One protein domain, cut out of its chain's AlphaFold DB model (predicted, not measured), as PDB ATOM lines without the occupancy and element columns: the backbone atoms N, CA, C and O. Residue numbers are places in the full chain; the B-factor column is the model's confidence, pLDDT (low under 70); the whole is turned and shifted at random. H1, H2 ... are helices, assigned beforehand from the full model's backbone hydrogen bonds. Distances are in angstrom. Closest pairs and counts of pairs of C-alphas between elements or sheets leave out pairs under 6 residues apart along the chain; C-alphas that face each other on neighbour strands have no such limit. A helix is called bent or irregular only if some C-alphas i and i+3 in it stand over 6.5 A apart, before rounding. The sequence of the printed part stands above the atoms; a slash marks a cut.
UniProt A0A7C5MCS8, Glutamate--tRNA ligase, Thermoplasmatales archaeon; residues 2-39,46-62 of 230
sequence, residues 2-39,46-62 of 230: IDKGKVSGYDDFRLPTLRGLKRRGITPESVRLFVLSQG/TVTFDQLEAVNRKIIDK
ATOM      1  N   ILE A   2      11.055  21.938 -14.381       93.75
ATOM      2  CA  ILE A   2       9.964  22.824 -13.941       93.75
ATOM      3  C   ILE A   2       9.936  22.973 -12.414       93.75
ATOM      4  O   ILE A   2      10.142  24.075 -11.931       93.75
ATOM      5  N   ASP A   3       9.843  21.876 -11.654       95.56
ATOM      6  CA  ASP A   3       9.799  21.929 -10.174       95.56
ATOM      7  C   ASP A   3      11.045  22.575  -9.550       95.56
ATOM      8  O   ASP A   3      11.013  23.110  -8.451       95.56
ATOM      9  N   LYS A   4      12.166  22.538 -10.283       93.31
ATOM     10  CA  LYS A   4      13.440  23.161  -9.893       93.31
ATOM     11  C   LYS A   4      13.555  24.628 -10.346       93.31
ATOM     12  O   LYS A   4      14.645  25.182 -10.261       93.31
ATOM     13  N   GLY A   5      12.505  25.217 -10.922       93.38
ATOM     14  CA  GLY A   5      12.462  26.610 -11.388       93.38
ATOM     15  C   GLY A   5      13.397  26.950 -12.556       93.38
ATOM     16  O   GLY A   5      13.631  28.120 -12.838       93.38
ATOM     17  N   LYS A   6      13.962  25.952 -13.251       93.88
ATOM     18  CA  LYS A   6      14.955  26.163 -14.329       93.88
ATOM     19  C   LYS A   6      14.328  26.584 -15.664       93.88
ATOM     20  O   LYS A   6      15.010  27.101 -16.553       93.88
ATOM     21  N   VAL A   7      13.036  26.317 -15.817       95.94
ATOM     22  CA  VAL A   7      12.195  26.666 -16.967       95.94
ATOM     23  C   VAL A   7      10.852  27.169 -16.450       95.94
ATOM     24  O   VAL A   7      10.430  26.757 -15.372       95.94
ATOM     25  N   SER A   8      10.185  28.050 -17.198       92.94
ATOM     26  CA  SER A   8       8.977  28.744 -16.723       92.94
ATOM     27  C   SER A   8       7.748  27.840 -16.591       92.94
ATOM     28  O   SER A   8       6.793  28.202 -15.917       92.94
ATOM     29  N   GLY A   9       7.749  26.683 -17.253       96.19
ATOM     30  CA  GLY A   9       6.625  25.753 -17.279       96.19
ATOM     31  C   GLY A   9       6.696  24.820 -18.484       96.19
ATOM     32  O   GLY A   9       7.692  24.796 -19.205       96.19
ATOM     33  N   TYR A  10       5.626  24.062 -18.729       95.69
ATOM     34  CA  TYR A  10       5.538  23.139 -19.870       95.69
ATOM     35  C   TYR A  10       5.515  23.829 -21.239       95.69
ATOM     36  O   TYR A  10       5.718  23.163 -22.252       95.69
ATOM     37  N   ASP A  11       5.240  25.130 -21.288       96.44
ATOM     38  CA  ASP A  11       5.262  25.959 -22.492       96.44
ATOM     39  C   ASP A  11       6.522  26.817 -22.624       96.44
ATOM     40  O   ASP A  11       6.579  27.666 -23.513       96.44
ATOM     41  N   ASP A  12       7.539  26.608 -21.782       97.44
ATOM     42  CA  ASP A  12       8.839  27.247 -21.968       97.44
ATOM     43  C   ASP A  12       9.373  26.910 -23.369       97.44
ATOM     44  O   ASP A  12       9.475  25.743 -23.752       97.44
ATOM     45  N   PHE A  13       9.695  27.939 -24.153       96.56
ATOM     46  CA  PHE A  13      10.072  27.796 -25.561       96.56
ATOM     47  C   PHE A  13      11.418  27.083 -25.768       96.56
ATOM     48  O   PHE A  13      11.760  26.745 -26.899       96.56
ATOM     49  N   ARG A  14      12.185  26.840 -24.695       95.88
ATOM     50  CA  ARG A  14      13.404  26.016 -24.716       95.88
ATOM     51  C   ARG A  14      13.104  24.517 -24.637       95.88
ATOM     52  O   ARG A  14      14.002  23.712 -24.864       95.88
ATOM     53  N   LEU A  15      11.877  24.129 -24.281       95.69
ATOM     54  CA  LEU A  15      11.481  22.728 -24.168       95.69
ATOM     55  C   LEU A  15      10.998  22.161 -25.514       95.69
ATOM     56  O   LEU A  15      10.306  22.853 -26.262       95.69
ATOM     57  N   PRO A  16      11.252  20.866 -25.786       93.56
ATOM     58  CA  PRO A  16      10.753  20.170 -26.975       93.56
ATOM     59  C   PRO A  16       9.272  19.755 -26.863       93.56
ATOM     60  O   PRO A  16       8.806  18.899 -27.610       93.56
ATOM     61  N   THR A  17       8.510  20.306 -25.915       95.88
ATOM     62  CA  THR A  17       7.073  20.027 -25.794       95.88
ATOM     63  C   THR A  17       6.312  20.712 -26.929       95.88
ATOM     64  O   THR A  17       6.713  21.771 -27.404       95.88
ATOM     65  N   LEU A  18       5.146  20.189 -27.322       96.69
ATOM     66  CA  LEU A  18       4.312  20.855 -28.337       96.69
ATOM     67  C   LEU A  18       3.932  22.291 -27.935       96.69
ATOM     68  O   LEU A  18       3.871  23.179 -28.786       96.69
ATOM     69  N   ARG A  19       3.720  22.542 -26.635       96.94
ATOM     70  CA  ARG A  19       3.467  23.892 -26.108       96.94
ATOM     71  C   ARG A  19       4.698  24.797 -26.227       96.94
ATOM     72  O   ARG A  19       4.548  25.932 -26.671       96.94
ATOM     73  N   GLY A  20       5.887  24.292 -25.888       97.19
ATOM     74  CA  GLY A  20       7.153  25.012 -26.029       97.19
ATOM     75  C   GLY A  20       7.468  25.332 -27.488       97.19
ATOM     76  O   GLY A  20       7.713  26.487 -27.824       97.19
ATOM     77  N   LEU A  21       7.331  24.352 -28.386       97.19
ATOM     78  CA  LEU A  21       7.490  24.525 -29.833       97.19
ATOM     79  C   LEU A  21       6.519  25.574 -30.393       97.19
ATOM     80  O   LEU A  21       6.942  26.482 -31.109       97.19
ATOM     81  N   LYS A  22       5.235  25.517 -30.011       97.62
ATOM     82  CA  LYS A  22       4.238  26.527 -30.398       97.62
ATOM     83  C   LYS A  22       4.638  27.924 -29.913       97.62
ATOM     84  O   LYS A  22       4.576  28.877 -30.689       97.62
ATOM     85  N   ARG A  23       5.070  28.055 -28.654       97.50
ATOM     86  CA  ARG A  23       5.517  29.335 -28.083       97.50
ATOM     87  C   ARG A  23       6.803  29.853 -28.740       97.50
ATOM     88  O   ARG A  23       6.919  31.055 -28.958       97.50
ATOM     89  N   ARG A  24       7.712  28.957 -29.139       97.44
ATOM     90  CA  ARG A  24       8.917  29.247 -29.937       97.44
ATOM     91  C   ARG A  24       8.594  29.729 -31.358       97.44
ATOM     92  O   ARG A  24       9.464  30.262 -32.036       97.44
ATOM     93  N   GLY A  25       7.362  29.550 -31.837       97.44
ATOM     94  CA  GLY A  25       6.961  29.897 -33.205       97.44
ATOM     95  C   GLY A  25       7.159  28.767 -34.221       97.44
ATOM     96  O   GLY A  25       7.160  29.019 -35.425       97.44
ATOM     97  N   ILE A  26       7.314  27.521 -33.762       98.06
ATOM     98  CA  ILE A  26       7.224  26.342 -34.626       98.06
ATOM     99  C   ILE A  26       5.753  26.030 -34.883       98.06
ATOM    100  O   ILE A  26       4.931  25.986 -33.963       98.06
ATOM    101  N   THR A  27       5.409  25.830 -36.149       97.38
ATOM    102  CA  THR A  27       4.012  25.707 -36.560       97.38
ATOM    103  C   THR A  27       3.554  24.246 -36.541       97.38
ATOM    104  O   THR A  27       4.369  23.352 -36.783       97.38
ATOM    105  N   PRO A  28       2.258  23.963 -36.296       97.19
ATOM    106  CA  PRO A  28       1.741  22.593 -36.344       97.19
ATOM    107  C   PRO A  28       1.988  21.906 -37.692       97.19
ATOM    108  O   PRO A  28       2.309  20.720 -37.738       97.19
ATOM    109  N   GLU A  29       1.882  22.667 -38.783       97.06
ATOM    110  CA  GLU A  29       2.171  22.206 -40.140       97.06
ATOM    111  C   GLU A  29       3.630  21.754 -40.277       97.06
ATOM    112  O   GLU A  29       3.895  20.672 -40.795       97.06
ATOM    113  N   SER A  30       4.574  22.526 -39.734       96.75
ATOM    114  CA  SER A  30       5.998  22.185 -39.764       96.75
ATOM    115  C   SER A  30       6.314  20.931 -38.969       96.75
ATOM    116  O   SER A  30       7.066  20.094 -39.453       96.75
ATOM    117  N   VAL A  31       5.711  20.766 -37.785       96.56
ATOM    118  CA  VAL A  31       5.864  19.538 -36.988       96.56
ATOM    119  C   VAL A  31       5.342  18.334 -37.770       96.56
ATOM    120  O   VAL A  31       6.030  17.322 -37.865       96.56
ATOM    121  N   ARG A  32       4.158  18.451 -38.385       96.38
ATOM    122  CA  ARG A  32       3.571  17.374 -39.190       96.38
ATOM    123  C   ARG A  32       4.457  17.004 -40.378       96.38
ATOM    124  O   ARG A  32       4.743  15.827 -40.565       96.38
ATOM    125  N   LEU A  33       4.893  17.987 -41.167       95.75
ATOM    126  CA  LEU A  33       5.747  17.751 -42.335       95.75
ATOM    127  C   LEU A  33       7.105  17.168 -41.944       95.75
ATOM    128  O   LEU A  33       7.583  16.261 -42.616       95.75
ATOM    129  N   PHE A  34       7.693  17.641 -40.846       94.88
ATOM    130  CA  PHE A  34       8.944  17.109 -40.317       94.88
ATOM    131  C   PHE A  34       8.817  15.639 -39.899       94.88
ATOM    132  O   PHE A  34       9.677  14.838 -40.245       94.88
ATOM    133  N   VAL A  35       7.744  15.265 -39.193       93.12
ATOM    134  CA  VAL A  35       7.505  13.864 -38.805       93.12
ATOM    135  C   VAL A  35       7.296  12.988 -40.040       93.12
ATOM    136  O   VAL A  35       7.890  11.918 -40.138       93.12
ATOM    137  N   LEU A  36       6.505  13.452 -41.013       92.38
ATOM    138  CA  LEU A  36       6.282  12.718 -42.261       92.38
ATOM    139  C   LEU A  36       7.571  12.544 -43.075       92.38
ATOM    140  O   LEU A  36       7.749  11.501 -43.698       92.38
ATOM    141  N   SER A  37       8.481  13.525 -43.051       91.12
ATOM    142  CA  SER A  37       9.742  13.444 -43.795       91.12
ATOM    143  C   SER A  37      10.742  12.445 -43.216       91.12
ATOM    144  O   SER A  37      11.648  12.045 -43.939       91.12
ATOM    145  N   GLN A  38      10.605  12.042 -41.947       89.62
ATOM    146  CA  GLN A  38      11.475  11.010 -41.364       89.62
ATOM    147  C   GLN A  38      11.131   9.602 -41.868       89.62
ATOM    148  O   GLN A  38      11.965   8.700 -41.806       89.62
ATOM    149  N   GLY A  39       9.912   9.406 -42.384       86.19
ATOM    150  CA  GLY A  39       9.408   8.085 -42.735       86.19
ATOM    151  C   GLY A  39       9.223   7.178 -41.513       86.19
ATOM    152  O   GLY A  39       9.429   7.572 -40.366       86.19
ATOM    153  N   THR A  46      18.825   9.673 -35.034       83.38
ATOM    154  CA  THR A  46      18.826  10.927 -34.281       83.38
ATOM    155  C   THR A  46      18.551  12.069 -35.243       83.38
ATOM    156  O   THR A  46      19.252  12.233 -36.240       83.38
ATOM    157  N   VAL A  47      17.539  12.872 -34.930       84.44
ATOM    158  CA  VAL A  47      17.166  14.059 -35.701       84.44
ATOM    159  C   VAL A  47      17.600  15.321 -34.969       84.44
ATOM    160  O   VAL A  47      17.539  15.395 -33.741       84.44
ATOM    161  N   THR A  48      18.042  16.326 -35.721       85.56
ATOM    162  CA  THR A  48      18.457  17.614 -35.159       85.56
ATOM    163  C   THR A  48      17.330  18.638 -35.241       85.56
ATOM    164  O   THR A  48      16.455  18.567 -36.108       85.56
ATOM    165  N   PHE A  49      17.370  19.634 -34.354       88.38
ATOM    166  CA  PHE A  49      16.446  20.769 -34.419       88.38
ATOM    167  C   PHE A  49      16.554  21.528 -35.745       88.38
ATOM    168  O   PHE A  49      15.531  21.968 -36.262       88.38
ATOM    169  N   ASP A  50      17.745  21.589 -36.345       91.75
ATOM    170  CA  ASP A  50      17.989  22.270 -37.621       91.75
ATOM    171  C   ASP A  50      17.081  21.763 -38.750       91.75
ATOM    172  O   ASP A  50      16.644  22.540 -39.597       91.75
ATOM    173  N   GLN A  51      16.752  20.466 -38.756       92.38
ATOM    174  CA  GLN A  51      15.849  19.888 -39.752       92.38
ATOM    175  C   GLN A  51      14.416  20.412 -39.585       92.38
ATOM    176  O   GLN A  51      13.796  20.848 -40.559       92.38
ATOM    177  N   LEU A  52      13.897  20.423 -38.353       95.12
ATOM    178  CA  LEU A  52      12.580  20.983 -38.040       95.12
ATOM    179  C   LEU A  52      12.540  22.492 -38.319       95.12
ATOM    180  O   LEU A  52      11.563  22.998 -38.872       95.12
ATOM    181  N   GLU A  53      13.608  23.208 -37.974       96.12
ATOM    182  CA  GLU A  53      13.755  24.641 -38.223       96.12
ATOM    183  C   GLU A  53      13.787  24.949 -39.722       96.12
ATOM    184  O   GLU A  53      13.105  25.869 -40.162       96.12
ATOM    185  N   ALA A  54      14.471  24.144 -40.537       96.00
ATOM    186  CA  ALA A  54      14.472  24.299 -41.989       96.00
ATOM    187  C   ALA A  54      13.075  24.099 -42.603       96.00
ATOM    188  O   ALA A  54      12.682  24.852 -43.499       96.00
ATOM    189  N   VAL A  55      12.306  23.116 -42.117       96.56
ATOM    190  CA  VAL A  55      10.904  22.916 -42.524       96.56
ATOM    191  C   VAL A  55      10.049  24.110 -42.097       96.56
ATOM    192  O   VAL A  55       9.269  24.625 -42.897       96.56
ATOM    193  N   ASN A  56      10.217  24.589 -40.861       97.94
ATOM    194  CA  ASN A  56       9.473  25.738 -40.354       97.94
ATOM    195  C   ASN A  56       9.778  27.009 -41.147       97.94
ATOM    196  O   ASN A  56       8.838  27.677 -41.578       97.94
ATOM    197  N   ARG A  57      11.056  27.272 -41.446       97.62
ATOM    198  CA  ARG A  57      11.526  28.408 -42.249       97.62
ATOM    199  C   ARG A  57      10.803  28.486 -43.588       97.62
ATOM    200  O   ARG A  57      10.246  29.526 -43.916       97.62
ATOM    201  N   LYS A  58      10.737  27.373 -44.329       95.81
ATOM    202  CA  LYS A  58      10.067  27.302 -45.644       95.81
ATOM    203  C   LYS A  58       8.585  27.682 -45.588       95.81
ATOM    204  O   LYS A  58       8.062  28.215 -46.565       95.81
ATOM    205  N   ILE A  59       7.916  27.396 -44.472       95.94
ATOM    206  CA  ILE A  59       6.494  27.704 -44.275       95.94
ATOM    207  C   ILE A  59       6.313  29.161 -43.856       95.94
ATOM    208  O   ILE A  59       5.481  29.873 -44.415       95.94
ATOM    209  N   ILE A  60       7.064  29.613 -42.849       97.19
ATOM    210  CA  ILE A  60       6.838  30.934 -42.259       97.19
ATOM    211  C   ILE A  60       7.417  32.074 -43.094       97.19
ATOM    212  O   ILE A  60       6.883  33.177 -43.018       97.19
ATOM    213  N   ASP A  61       8.456  31.829 -43.900       96.94
ATOM    214  CA  ASP A  61       9.106  32.863 -44.710       96.94
ATOM    215  C   ASP A  61       8.097  33.570 -45.623       96.94
ATOM    216  O   ASP A  61       8.014  34.795 -45.607       96.94
ATOM    217  N   LYS A  62       7.211  32.816 -46.278       95.19
ATOM    218  CA  LYS A  62       6.179  33.347 -47.188       95.19
ATOM    219  C   LYS A  62       5.122  34.238 -46.522       95.19
ATOM    220  O   LYS A  62       4.294  34.832 -47.197       95.19
TER     221      LYS A  62
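Overview. This is residues 2 to 39 and 46 to 62 of the 230 residues of the protein "Glutamate--tRNA ligase" of Thermoplasmatales archaeon (UniProt A0A7C5MCS8). Two helices, H2 and H3, cross each other at one end of a model that is only just flat, and the short helix H1 follows a winding tail, residues 2 to 17, that reaches away from this pair. H1 lies between the tail and the pair, near the beginning of H2. The printed part has 55 residues, with three named helices in the order H1, H2, H3 and no named strand; the class is all helix. The whole is only just loose, close to compact, with a radius of gyration of the C-alphas of 12.3 A, and the C-alphas span 35 by 27 by 15 A.

Along the chain. Residues 2 to 17 hold no named element; C-alpha 2 is at (9.964, 22.824, -13.941). H1, residues 18 to 24, begins at C-alpha 18 at (4.312, 20.855, -28.337). After a tight link of 3 residues comes H2, residues 28 to 38, 15.9 A from first to last C-alpha. H3, residues 49 to 62, is the longest helix at 20.7 A and ends at C-alpha 62 at (6.179, 33.347, -47.188). It is neither bent nor irregular, but only just: C-alphas 59 and 62 are 6.4 A apart.

Arrangement. H1 and H2 are close but not clearly touching; their closest C-alphas, those of Lys 22 and Pro 28, are 7.6 A apart. They run opposite ways at a steep tilt of 67 degrees. H2 and H3 touch, and their closest C-alphas are those of Ser 30 and Asn 56, 5.0 A apart. These two run opposite ways at a steep tilt of 49 degrees. H1 and H3 are apart. In H1 and H2 every O i to N i+4 pair is within hydrogen-bond range; in H3 9 of 10 are.

Size, cuts and confidence. The C-alphas farthest apart, those of Lys 4 and Lys 62, are 39.3 A from each other. Residues 40 to 45 are not printed, and the gap from C-alpha 39 to C-alpha 46 is 13.0 A; the link from H2 to H3 runs across this cut. The mean pLDDT of the printed part is 94.7, and no printed residue is under 70.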